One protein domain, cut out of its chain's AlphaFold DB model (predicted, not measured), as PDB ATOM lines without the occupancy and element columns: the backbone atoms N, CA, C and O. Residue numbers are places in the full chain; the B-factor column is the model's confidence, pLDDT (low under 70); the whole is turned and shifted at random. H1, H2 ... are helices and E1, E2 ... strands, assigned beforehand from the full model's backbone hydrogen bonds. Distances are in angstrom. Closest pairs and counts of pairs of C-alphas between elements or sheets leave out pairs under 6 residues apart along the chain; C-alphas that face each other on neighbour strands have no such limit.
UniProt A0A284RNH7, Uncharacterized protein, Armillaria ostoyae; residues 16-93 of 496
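AT A GLANCE: This is residues 16 to 93 of the 496 residues of an uncharacterized protein of Armillaria ostoyae (UniProt A0A284RNH7). Look first for a short two-stranded hairpin, E1 and E2: the last part of H2 packs on E1, H1 packs on H2, and H3 turns off at a corner after H2. The long loop joining the two strands reaches away from the helices, and its residues 23 to 28 stick out free. The printed part has 78 residues with two named strands and three named helices, in the order E1 E2 H1 H2 H3; the sheet E1 - E2 is antiparallel and the class is mixed, helices and strands. The whole is compact, with a radius of gyration of the C-alphas of 12.8 A and spans of 36 by 26 by 21 A.

IN THESE COORDINATES: Find C-alpha 16 at (106.759, 182.247, 134.873); from there E1 runs through residues 16 to 19, 10.3 A. E2 is residues 40 to 44, 13.2 A. H1 is residues 51 to 60, 14.6 A. H2, residues 69 to 81, begins at C-alpha 69 (122.548, 179.048, 139.967) and is 18.6 A long. H3, residues 83 to 92, is 14.0 A long and ends at C-alpha 92 (100.292, 176.056, 153.304).

HOW THE PARTS SIT: Begin at the hairpin E1 and E2, at 140 degrees, where N 18 and O 41 are 2.8 A apart and N 43 and O 16 are 2.9 A apart, within hydrogen-bond range. The closest C-alphas of E1 and H2 are those of Phe 18 and Ser 80, 5.5 A. H1 and H2 touch, closest at the C-alphas of Asn 51 and Lys 69, 5.8 A, and run the same way at a tilt of 35.2 degrees, only just steep. H2 and H3 are close but not clearly touching, with the closest C-alphas, those of Phe 79 and Trp 87, 7.6 A apart. H1 and H3 are apart. In H1, H2 and H3 every O i to N i+4 pair is within hydrogen-bond range.

THE WHOLE: The C-alphas of Asp 35 and Asn 68, the two farthest apart, are 37.4 A from each other. The printed part has no cut. The link from E1 to E2 is long, 20 residues, and the link from H2 to H3 is tight. Mean pLDDT of the printed part is 92.8; look at residues 25 and 27 for the values under 70.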
ATOM      1  N   TYR A  16     107.209 183.384 134.079       97.56
ATOM      2  CA  TYR A  16     106.759 182.247 134.873       97.56
ATOM      3  C   TYR A  16     105.822 182.732 135.976       97.56
ATOM      4  O   TYR A  16     106.178 183.634 136.730       97.56
ATOM      5  N   ALA A  17     104.657 182.097 136.089       97.75
ATOM      6  CA  ALA A  17     103.646 182.405 137.092       97.75
ATOM      7  C   ALA A  17     104.035 181.847 138.471       97.75
ATOM      8  O   ALA A  17     104.340 180.656 138.601       97.75
ATOM      9  N   PHE A  18     103.987 182.682 139.504       97.88
ATOM     10  CA  PHE A  18     104.236 182.319 140.899       97.88
ATOM     11  C   PHE A  18     103.148 182.880 141.817       97.88
ATOM     12  O   PHE A  18     102.548 183.897 141.490       97.88
ATOM     13  N   PRO A  19     102.898 182.271 142.988       96.94
ATOM     14  CA  PRO A  19     101.993 182.855 143.966       96.94
ATOM     15  C   PRO A  19     102.581 184.159 144.529       96.94
ATOM     16  O   PRO A  19     103.725 184.196 144.972       96.94
ATOM     17  N   HIS A  20     101.795 185.227 144.530       96.00
ATOM     18  CA  HIS A  20     102.152 186.530 145.071       96.00
ATOM     19  C   HIS A  20     101.861 186.566 146.577       96.00
ATOM     20  O   HIS A  20     100.754 186.260 147.022       96.00
ATOM     21  N   LEU A  21     102.865 186.938 147.373       92.75
ATOM     22  CA  LEU A  21     102.680 187.213 148.799       92.75
ATOM     23  C   LEU A  21     102.212 188.659 148.956       92.75
ATOM     24  O   LEU A  21     102.986 189.553 148.625       92.75
ATOM     25  N   GLN A  22     101.003 188.883 149.474       88.25
ATOM     26  CA  GLN A  22     100.513 190.243 149.701       88.25
ATOM     27  C   GLN A  22     101.397 190.975 150.716       88.25
ATOM     28  O   GLN A  22     101.616 190.507 151.839       88.25
ATOM     29  N   ASP A  23     101.865 192.158 150.325       78.19
ATOM     30  CA  ASP A  23     102.543 193.101 151.207       78.19
ATOM     31  C   ASP A  23     101.515 193.806 152.100       78.19
ATOM     32  O   ASP A  23     101.175 194.972 151.921       78.19
ATOM     33  N   GLY A  24     100.963 193.060 153.057       75.00
ATOM     34  CA  GLY A  24     100.220 193.629 154.173       75.00
ATOM     35  C   GLY A  24     101.175 194.023 155.299       75.00
ATOM     36  O   GLY A  24     102.020 193.222 155.697       75.00
ATOM     37  N   ASP A  25     100.992 195.217 155.867       67.62
ATOM     38  CA  ASP A  25     101.698 195.701 157.071       67.62
ATOM     39  C   ASP A  25     101.311 194.935 158.363       67.62
ATOM     40  O   ASP A  25     101.707 195.302 159.470       67.62
ATOM     41  N   GLY A  26     100.530 193.857 158.240       73.94
ATOM     42  CA  GLY A  26     100.094 193.004 159.341       73.94
ATOM     43  C   GLY A  26     100.994 191.777 159.565       73.94
ATOM     44  O   GLY A  26     101.687 191.328 158.650       73.94
ATOM     45  N   PRO A  27     100.964 191.183 160.774       68.94
ATOM     46  CA  PRO A  27     101.710 189.960 161.095       68.94
ATOM     47  C   PRO A  27     101.248 188.730 160.290       68.94
ATOM     48  O   PRO A  27     101.994 187.756 160.179       68.94
ATOM     49  N   ASP A  28     100.062 188.796 159.684       72.75
ATOM     50  CA  ASP A  28      99.439 187.702 158.947       72.75
ATOM     51  C   ASP A  28      99.591 187.908 157.436       72.75
ATOM     52  O   ASP A  28      98.645 188.243 156.726       72.75
ATOM     53  N   LYS A  29     100.809 187.711 156.919       81.62
ATOM     54  CA  LYS A  29     101.013 187.637 155.467       81.62
ATOM     55  C   LYS A  29     100.374 186.352 154.939       81.62
ATOM     56  O   LYS A  29     100.910 185.260 155.142       81.62
ATOM     57  N   THR A  30      99.231 186.474 154.270       88.69
ATOM     58  CA  THR A  30      98.528 185.344 153.655       88.69
ATOM     59  C   THR A  30      98.912 185.203 152.184       88.69
ATOM     60  O   THR A  30      99.056 186.177 151.450       88.69
ATOM     61  N   TRP A  31      99.093 183.958 151.743       91.69
ATOM     62  CA  TRP A  31      99.295 183.624 150.327       91.69
ATOM     63  C   TRP A  31      97.986 183.545 149.539       91.69
ATOM     64  O   TRP A  31      98.005 183.469 148.312       91.69
ATOM     65  N   LEU A  32      96.864 183.486 150.253       93.50
ATOM     66  CA  LEU A  32      95.534 183.345 149.690       93.50
ATOM     67  C   LEU A  32      94.789 184.672 149.808       93.50
ATOM     68  O   LEU A  32      94.896 185.357 150.830       93.50
ATOM     69  N   ASP A  33      94.044 185.005 148.761       90.69
ATOM     70  CA  ASP A  33      93.053 186.070 148.788       90.69
ATOM     71  C   ASP A  33      91.821 185.673 149.624       90.69
ATOM     72  O   ASP A  33      91.760 184.605 150.244       90.69
ATOM     73  N   LYS A  34      90.823 186.561 149.658       90.38
ATOM     74  CA  LYS A  34      89.578 186.356 150.413       90.38
ATOM     75  C   LYS A  34      88.770 185.146 149.927       90.38
ATOM     76  O   LYS A  34      87.977 184.619 150.700       90.38
ATOM     77  N   ASP A  35      89.002 184.701 148.695       92.81
ATOM     78  CA  ASP A  35      88.303 183.585 148.060       92.81
ATOM     79  C   ASP A  35      89.084 182.265 148.193       92.81
ATOM     80  O   ASP A  35      88.651 181.223 147.697       92.81
ATOM     81  N   GLY A  36      90.235 182.279 148.876       91.44
ATOM     82  CA  GLY A  36      91.081 181.102 149.053       91.44
ATOM     83  C   GLY A  36      91.930 180.758 147.824       91.44
ATOM     84  O   GLY A  36      92.435 179.635 147.735       91.44
ATOM     85  N   ASN A  37      92.103 181.697 146.889       94.56
ATOM     86  CA  ASN A  37      92.916 181.535 145.685       94.56
ATOM     87  C   ASN A  37      94.272 182.232 145.829       94.56
ATOM     88  O   ASN A  37      94.427 183.199 146.573       94.56
ATOM     89  N   PHE A  38      95.281 181.742 145.107       95.44
ATOM     90  CA  PHE A  38      96.557 182.449 145.015       95.44
ATOM     91  C   PHE A  38      96.423 183.617 144.047       95.44
ATOM     92  O   PHE A  38      96.028 183.427 142.896       95.44
ATOM     93  N   GLN A  39      96.854 184.796 144.478       95.06
ATOM     94  CA  GLN A  39      97.228 185.833 143.524       95.06
ATOM     95  C   GLN A  39      98.487 185.383 142.790       95.06
ATOM     96  O   GLN A  39      99.343 184.735 143.388       95.06
ATOM     97  N   VAL A  40      98.592 185.690 141.500       96.50
ATOM     98  CA  VAL A  40      99.718 185.266 140.665       96.50
ATOM     99  C   VAL A  40     100.540 186.484 140.265       96.50
ATOM    100  O   VAL A  40      99.986 187.491 139.832       96.50
ATOM    101  N   GLU A  41     101.855 186.387 140.413       96.56
ATOM    102  CA  GLU A  41     102.838 187.319 139.868       96.56
ATOM    103  C   GLU A  41     103.670 186.613 138.791       96.56
ATOM    104  O   GLU A  41     104.067 185.457 138.953       96.56
ATOM    105  N   ASP A  42     103.944 187.315 137.694       97.12
ATOM    106  CA  ASP A  42     104.818 186.827 136.634       97.12
ATOM    107  C   ASP A  42     106.257 187.274 136.894       97.12
ATOM    108  O   ASP A  42     106.547 188.466 137.018       97.12
ATOM    109  N   ILE A  43     107.175 186.312 136.972       96.88
ATOM    110  CA  ILE A  43     108.588 186.554 137.271       96.88
ATOM    111  C   ILE A  43     109.444 186.121 136.080       96.88
ATOM    112  O   ILE A  43     109.353 184.982 135.614       96.88
ATOM    113  N   ASP A  44     110.323 187.014 135.616       96.50
ATOM    114  CA  ASP A  44     111.364 186.671 134.646       96.50
ATOM    115  C   ASP A  44     112.488 185.889 135.338       96.50
ATOM    116  O   ASP A  44     113.177 186.396 136.219       96.50
ATOM    117  N   LEU A  45     112.696 184.638 134.927       96.00
ATOM    118  CA  LEU A  45     113.783 183.798 135.434       96.00
ATOM    119  C   LEU A  45     115.029 183.844 134.536       96.00
ATOM    120  O   LEU A  45     115.829 182.902 134.549       96.00
ATOM    121  N   SER A  46     115.205 184.889 133.725       93.06
ATOM    122  CA  SER A  46     116.349 185.032 132.827       93.06
ATOM    123  C   SER A  46     117.694 184.963 133.560       93.06
ATOM    124  O   SER A  46     117.846 185.218 134.759       93.06
ATOM    125  N   SER A  47     118.741 184.606 132.812       86.00
ATOM    126  CA  SER A  47     120.099 184.495 133.357       86.00
ATOM    127  C   SER A  47     120.693 185.839 133.802       86.00
ATOM    128  O   SER A  47     121.783 185.824 134.379       86.00
ATOM    129  N   ALA A  48     120.010 186.967 133.571       88.19
ATOM    130  CA  ALA A  48     120.467 188.306 133.935       88.19
ATOM    131  C   ALA A  48     120.547 188.520 135.459       88.19
ATOM    132  O   ALA A  48     121.401 189.269 135.935       88.19
ATOM    133  N   HIS A  49     119.727 187.818 136.246       92.50
ATOM    134  CA  HIS A  49     119.710 187.975 137.701       92.50
ATOM    135  C   HIS A  49     120.943 187.362 138.389       92.50
ATOM    136  O   HIS A  49     121.488 186.334 137.970       92.50
ATOM    137  N   GLN A  50     121.401 187.976 139.483       93.75
ATOM    138  CA  GLN A  50     122.537 187.476 140.265       93.75
ATOM    139  C   GLN A  50     122.155 186.268 141.137       93.75
ATOM    140  O   GLN A  50     120.989 186.029 141.430       93.75
ATOM    141  N   ASN A  51     123.150 185.496 141.588       93.06
ATOM    142  CA  ASN A  51     122.916 184.290 142.390       93.06
ATOM    143  C   ASN A  51     122.131 184.519 143.708       93.06
ATOM    144  O   ASN A  51     121.299 183.666 144.024       93.06
ATOM    145  N   PRO A  52     122.341 185.619 144.467       94.88
ATOM    146  CA  PRO A  52     121.568 185.898 145.684       94.88
ATOM    147  C   PRO A  52     120.064 186.041 145.423       94.88
ATOM    148  O   PRO A  52     119.264 185.500 146.171       94.88
ATOM    149  N   TRP A  53     119.678 186.640 144.296       96.81
ATOM    150  CA  TRP A  53     118.271 186.817 143.927       96.81
ATOM    151  C   TRP A  53     117.520 185.477 143.794       96.81
ATOM    152  O   TRP A  53     116.403 185.328 144.281       96.81
ATOM    153  N   PHE A  54     118.168 184.448 143.229       97.31
ATOM    154  CA  PHE A  54     117.601 183.093 143.172       97.31
ATOM    155  C   PHE A  54     117.522 182.416 144.553       97.31
ATOM    156  O   PHE A  54     116.648 181.577 144.765       97.31
ATOM    157  N   VAL A  55     118.428 182.743 145.490       96.69
ATOM    158  CA  VAL A  55     118.355 182.251 146.882       96.69
ATOM    159  C   VAL A  55     117.114 182.808 147.554       96.69
ATOM    160  O   VAL A  55     116.339 182.028 148.106       96.69
ATOM    161  N   ASP A  56     116.916 184.120 147.457       96.12
ATOM    162  CA  ASP A  56     115.803 184.821 148.093       96.12
ATOM    163  C   ASP A  56     114.460 184.320 147.552       96.12
ATOM    164  O   ASP A  56     113.556 184.013 148.327       96.12
ATOM    165  N   LEU A  57     114.353 184.105 146.236       96.75
ATOM    166  CA  LEU A  57     113.171 183.493 145.618       96.75
ATOM    167  C   LEU A  57     112.915 182.061 146.093       96.75
ATOM    168  O   LEU A  57     111.787 181.721 146.452       96.75
ATOM    169  N   CYS A  58     113.944 181.207 146.139       97.38
ATOM    170  CA  CYS A  58     113.785 179.861 146.688       97.38
ATOM    171  C   CYS A  58     113.335 179.903 148.156       97.38
ATOM    172  O   CYS A  58     112.476 179.116 148.541       97.38
ATOM    173  N   GLN A  59     113.876 180.815 148.969       95.69
ATOM    174  CA  GLN A  59     113.476 180.974 150.367       95.69
ATOM    175  C   GLN A  59     112.032 181.470 150.498       95.69
ATOM    176  O   GLN A  59     111.271 180.891 151.277       95.69
ATOM    177  N   ARG A  60     111.632 182.466 149.695       94.81
ATOM    178  CA  ARG A  60     110.263 183.003 149.644       94.81
ATOM    179  C   ARG A  60     109.239 181.898 149.382       94.81
ATOM    180  O   ARG A  60     108.228 181.841 150.074       94.81
ATOM    181  N   PHE A  61     109.542 180.967 148.474       95.69
ATOM    182  CA  PHE A  61     108.668 179.831 148.148       95.69
ATOM    183  C   PHE A  61     108.953 178.543 148.937       95.69
ATOM    184  O   PHE A  61     108.450 177.478 148.583       95.69
ATOM    185  N   ARG A  62     109.760 178.613 150.008       94.56
ATOM    186  CA  ARG A  62     110.135 177.466 150.863       94.56
ATOM    187  C   ARG A  62     110.762 176.283 150.106       94.56
ATOM    188  O   ARG A  62     110.656 175.131 150.524       94.56
ATOM    189  N   LEU A  63     111.462 176.560 149.014       95.88
ATOM    190  CA  LEU A  63     112.217 175.584 148.231       95.88
ATOM    191  C   LEU A  63     113.639 175.412 148.788       95.88
ATOM    192  O   LEU A  63     114.196 176.285 149.457       95.88
ATOM    193  N   ALA A  64     114.280 174.284 148.467       95.81
ATOM    194  CA  ALA A  64     115.694 174.091 148.776       95.81
ATOM    195  C   ALA A  64     116.550 175.162 148.070       95.81
ATOM    196  O   ALA A  64     116.510 175.281 146.844       95.81
ATOM    197  N   HIS A  65     117.348 175.909 148.838       96.38
ATOM    198  CA  HIS A  65     118.184 177.011 148.342       96.38
ATOM    199  C   HIS A  65     119.666 176.625 148.152       96.38
ATOM    200  O   HIS A  65     120.481 177.442 147.730       96.38
ATOM    201  N   SER A  66     120.040 175.373 148.428       94.69
ATOM    202  CA  SER A  66     121.357 174.827 148.080       94.69
ATOM    203  C   SER A  66     121.471 174.544 146.574       94.69
ATOM    204  O   SER A  66     120.461 174.367 145.886       94.69
ATOM    205  N   GLY A  67     122.707 174.467 146.072       95.88
ATOM    206  CA  GLY A  67     123.008 174.158 144.667       95.88
ATOM    207  C   GLY A  67     123.613 175.326 143.890       95.88
ATOM    208  O   GLY A  67     123.788 176.419 144.441       95.88
ATOM    209  N   ASN A  68     123.952 175.085 142.623       96.38
ATOM    210  CA  ASN A  68     124.429 176.123 141.702       96.38
ATOM    211  C   ASN A  68     123.258 176.992 141.173       96.38
ATOM    212  O   ASN A  68     122.085 176.686 141.392       96.38
ATOM    213  N   LYS A  69     123.564 178.108 140.492       96.38
ATOM    214  CA  LYS A  69     122.548 179.048 139.967       96.38
ATOM    215  C   LYS A  69     121.543 178.354 139.034       96.38
ATOM    216  O   LYS A  69     120.344 178.610 139.126       96.38
ATOM    217  N   THR A  70     122.023 177.460 138.172       96.44
ATOM    218  CA  THR A  70     121.208 176.721 137.197       96.44
ATOM    219  C   THR A  70     120.215 175.783 137.883       96.44
ATOM    220  O   THR A  70     119.037 175.799 137.547       96.44
ATOM    221  N   GLU A  71     120.652 175.040 138.902       97.25
ATOM    222  CA  GLU A  71     119.807 174.130 139.685       97.25
ATOM    223  C   GLU A  71     118.689 174.870 140.431       97.25
ATOM    224  O   GLU A  71     117.560 174.384 140.501       97.25
ATOM    225  N   ARG A  72     118.978 176.056 140.987       97.88
ATOM    226  CA  ARG A  72     117.958 176.887 141.655       97.88
ATOM    227  C   ARG A  72     116.936 177.417 140.658       97.88
ATOM    228  O   ARG A  72     115.739 177.336 140.920       97.88
ATOM    229  N   ARG A  73     117.399 177.901 139.500       97.56
ATOM    230  CA  ARG A  73     116.524 178.344 138.409       97.56
ATOM    231  C   ARG A  73     115.620 177.208 137.926       97.56
ATOM    232  O   ARG A  73     114.416 177.402 137.827       97.56
ATOM    233  N   GLU A  74     116.169 176.020 137.679       97.62
ATOM    234  CA  GLU A  74     115.389 174.848 137.262       97.62
ATOM    235  C   GLU A  74     114.334 174.460 138.300       97.62
ATOM    236  O   GLU A  74     113.192 174.157 137.955       97.62
ATOM    237  N   ARG A  75     114.683 174.529 139.587       97.94
ATOM    238  CA  ARG A  75     113.751 174.264 140.685       97.94
ATOM    239  C   ARG A  75     112.603 175.273 140.729       97.94
ATOM    240  O   ARG A  75     111.463 174.862 140.921       97.94
ATOM    241  N   LEU A  76     112.888 176.558 140.516       98.12
ATOM    242  CA  LEU A  76     111.871 177.610 140.425       98.12
ATOM    243  C   LEU A  76     110.968 177.420 139.197       98.12
ATOM    244  O   LEU A  76     109.752 177.508 139.336       98.12
ATOM    245  N   MET A  77     111.528 177.067 138.034       97.69
ATOM    246  CA  MET A  77     110.741 176.753 136.831       97.69
ATOM    247  C   MET A  77     109.791 175.573 137.068       97.69
ATOM    248  O   MET A  77     108.600 175.672 136.784       97.69
ATOM    249  N   LYS A  78     110.292 174.475 137.654       97.75
ATOM    250  CA  LYS A  78     109.464 173.309 138.008       97.75
ATOM    251  C   LYS A  78     108.369 173.668 139.006       97.75
ATOM    252  O   LYS A  78     107.261 173.165 138.888       97.75
ATOM    253  N   PHE A  79     108.670 174.528 139.980       97.94
ATOM    254  CA  PHE A  79     107.684 174.981 140.957       97.94
ATOM    255  C   PHE A  79     106.571 175.815 140.311       97.94
ATOM    256  O   PHE A  79     105.400 175.549 140.569       97.94
ATOM    257  N   SER A  80     106.915 176.757 139.427       97.88
ATOM    258  CA  SER A  80     105.938 177.543 138.660       97.88
ATOM    259  C   SER A  80     105.017 176.648 137.817       97.88
ATOM    260  O   SER A  80     103.802 176.815 137.826       97.88
ATOM    261  N   GLN A  81     105.576 175.626 137.164       97.56
ATOM    262  CA  GLN A  81     104.828 174.714 136.287       97.56
ATOM    263  C   GLN A  81     103.999 173.651 137.023       97.56
ATOM    264  O   GLN A  81     103.163 172.998 136.403       97.56
ATOM    265  N   ALA A  82     104.216 173.444 138.325       96.12
ATOM    266  CA  ALA A  82     103.559 172.369 139.068       96.12
ATOM    267  C   ALA A  82     102.081 172.645 139.409       96.12
ATOM    268  O   ALA A  82     101.371 171.732 139.829       96.12
ATOM    269  N   GLY A  83     101.617 173.883 139.218       94.94
ATOM    270  CA  GLY A  83     100.229 174.278 139.435       94.94
ATOM    271  C   GLY A  83      99.857 174.534 140.899       94.94
ATOM    272  O   GLY A  83     100.632 174.314 141.835       94.94
ATOM    273  N   THR A  84      98.629 175.012 141.093       94.56
ATOM    274  CA  THR A  84      98.125 175.549 142.366       94.56
ATOM    275  C   THR A  84      98.114 174.527 143.502       94.56
ATOM    276  O   THR A  84      98.445 174.876 144.632       94.56
ATOM    277  N   GLU A  85      97.803 173.258 143.234       92.88
ATOM    278  CA  GLU A  85      97.786 172.208 144.263       92.88
ATOM    279  C   GLU A  85      99.179 171.949 144.854       92.88
ATOM    280  O   GLU A  85      99.343 171.820 146.071       92.88
ATOM    281  N   GLN A  86     100.219 171.983 144.016       93.06
ATOM    282  CA  GLN A  86     101.596 171.851 144.485       93.06
ATOM    283  C   GLN A  86     102.045 173.095 145.265       93.06
ATOM    284  O   GLN A  86     102.837 172.984 146.210       93.06
ATOM    285  N   TRP A  87     101.537 174.277 144.909       96.12
ATOM    286  CA  TRP A  87     101.774 175.500 145.677       96.12
ATOM    287  C   TRP A  87     101.135 175.410 147.063       96.12
ATOM    288  O   TRP A  87     101.825 175.670 148.049       96.12
ATOM    289  N   LYS A  88      99.877 174.946 147.170       93.00
ATOM    290  CA  LYS A  88      99.214 174.700 148.467       93.00
ATOM    291  C   LYS A  88     100.039 173.749 149.326       93.00
ATOM    292  O   LYS A  88     100.315 174.057 150.482       93.00
ATOM    293  N   ALA A  89     100.498 172.638 148.750       90.50
ATOM    294  CA  ALA A  89     101.310 171.667 149.473       90.50
ATOM    295  C   ALA A  89     102.624 172.271 150.005       90.50
ATOM    296  O   ALA A  89     102.998 172.013 151.142       90.50
ATOM    297  N   ASN A  90     103.330 173.104 149.239       92.12
ATOM    298  CA  ASN A  90     104.608 173.662 149.704       92.12
ATOM    299  C   ASN A  90     104.456 174.874 150.636       92.12
ATOM    300  O   ASN A  90     105.261 175.045 151.555       92.12
ATOM    301  N   LEU A  91     103.448 175.721 150.411       93.00
ATOM    302  CA  LEU A  91     103.307 177.006 151.105       93.00
ATOM    303  C   LEU A  91     102.385 176.939 152.324       93.00
ATOM    304  O   LEU A  91     102.652 177.622 153.313       93.00
ATOM    305  N   LEU A  92     101.334 176.112 152.273       89.38
ATOM    306  CA  LEU A  92     100.292 176.056 153.304       89.38
ATOM    307  C   LEU A  92     100.436 174.873 154.260       89.38
ATOM    308  O   LEU A  92      99.791 174.874 155.309       89.38
ATOM    309  N   LEU A  93     101.269 173.870 153.951       79.31
ATOM    310  CA  LEU A  93     101.504 172.807 154.923       79.31
ATOM    311  C   LEU A  93     102.136 173.415 156.185       79.31
ATOM    312  O   LEU A  93     103.156 174.113 156.079       79.31
TER     313      LEU A  93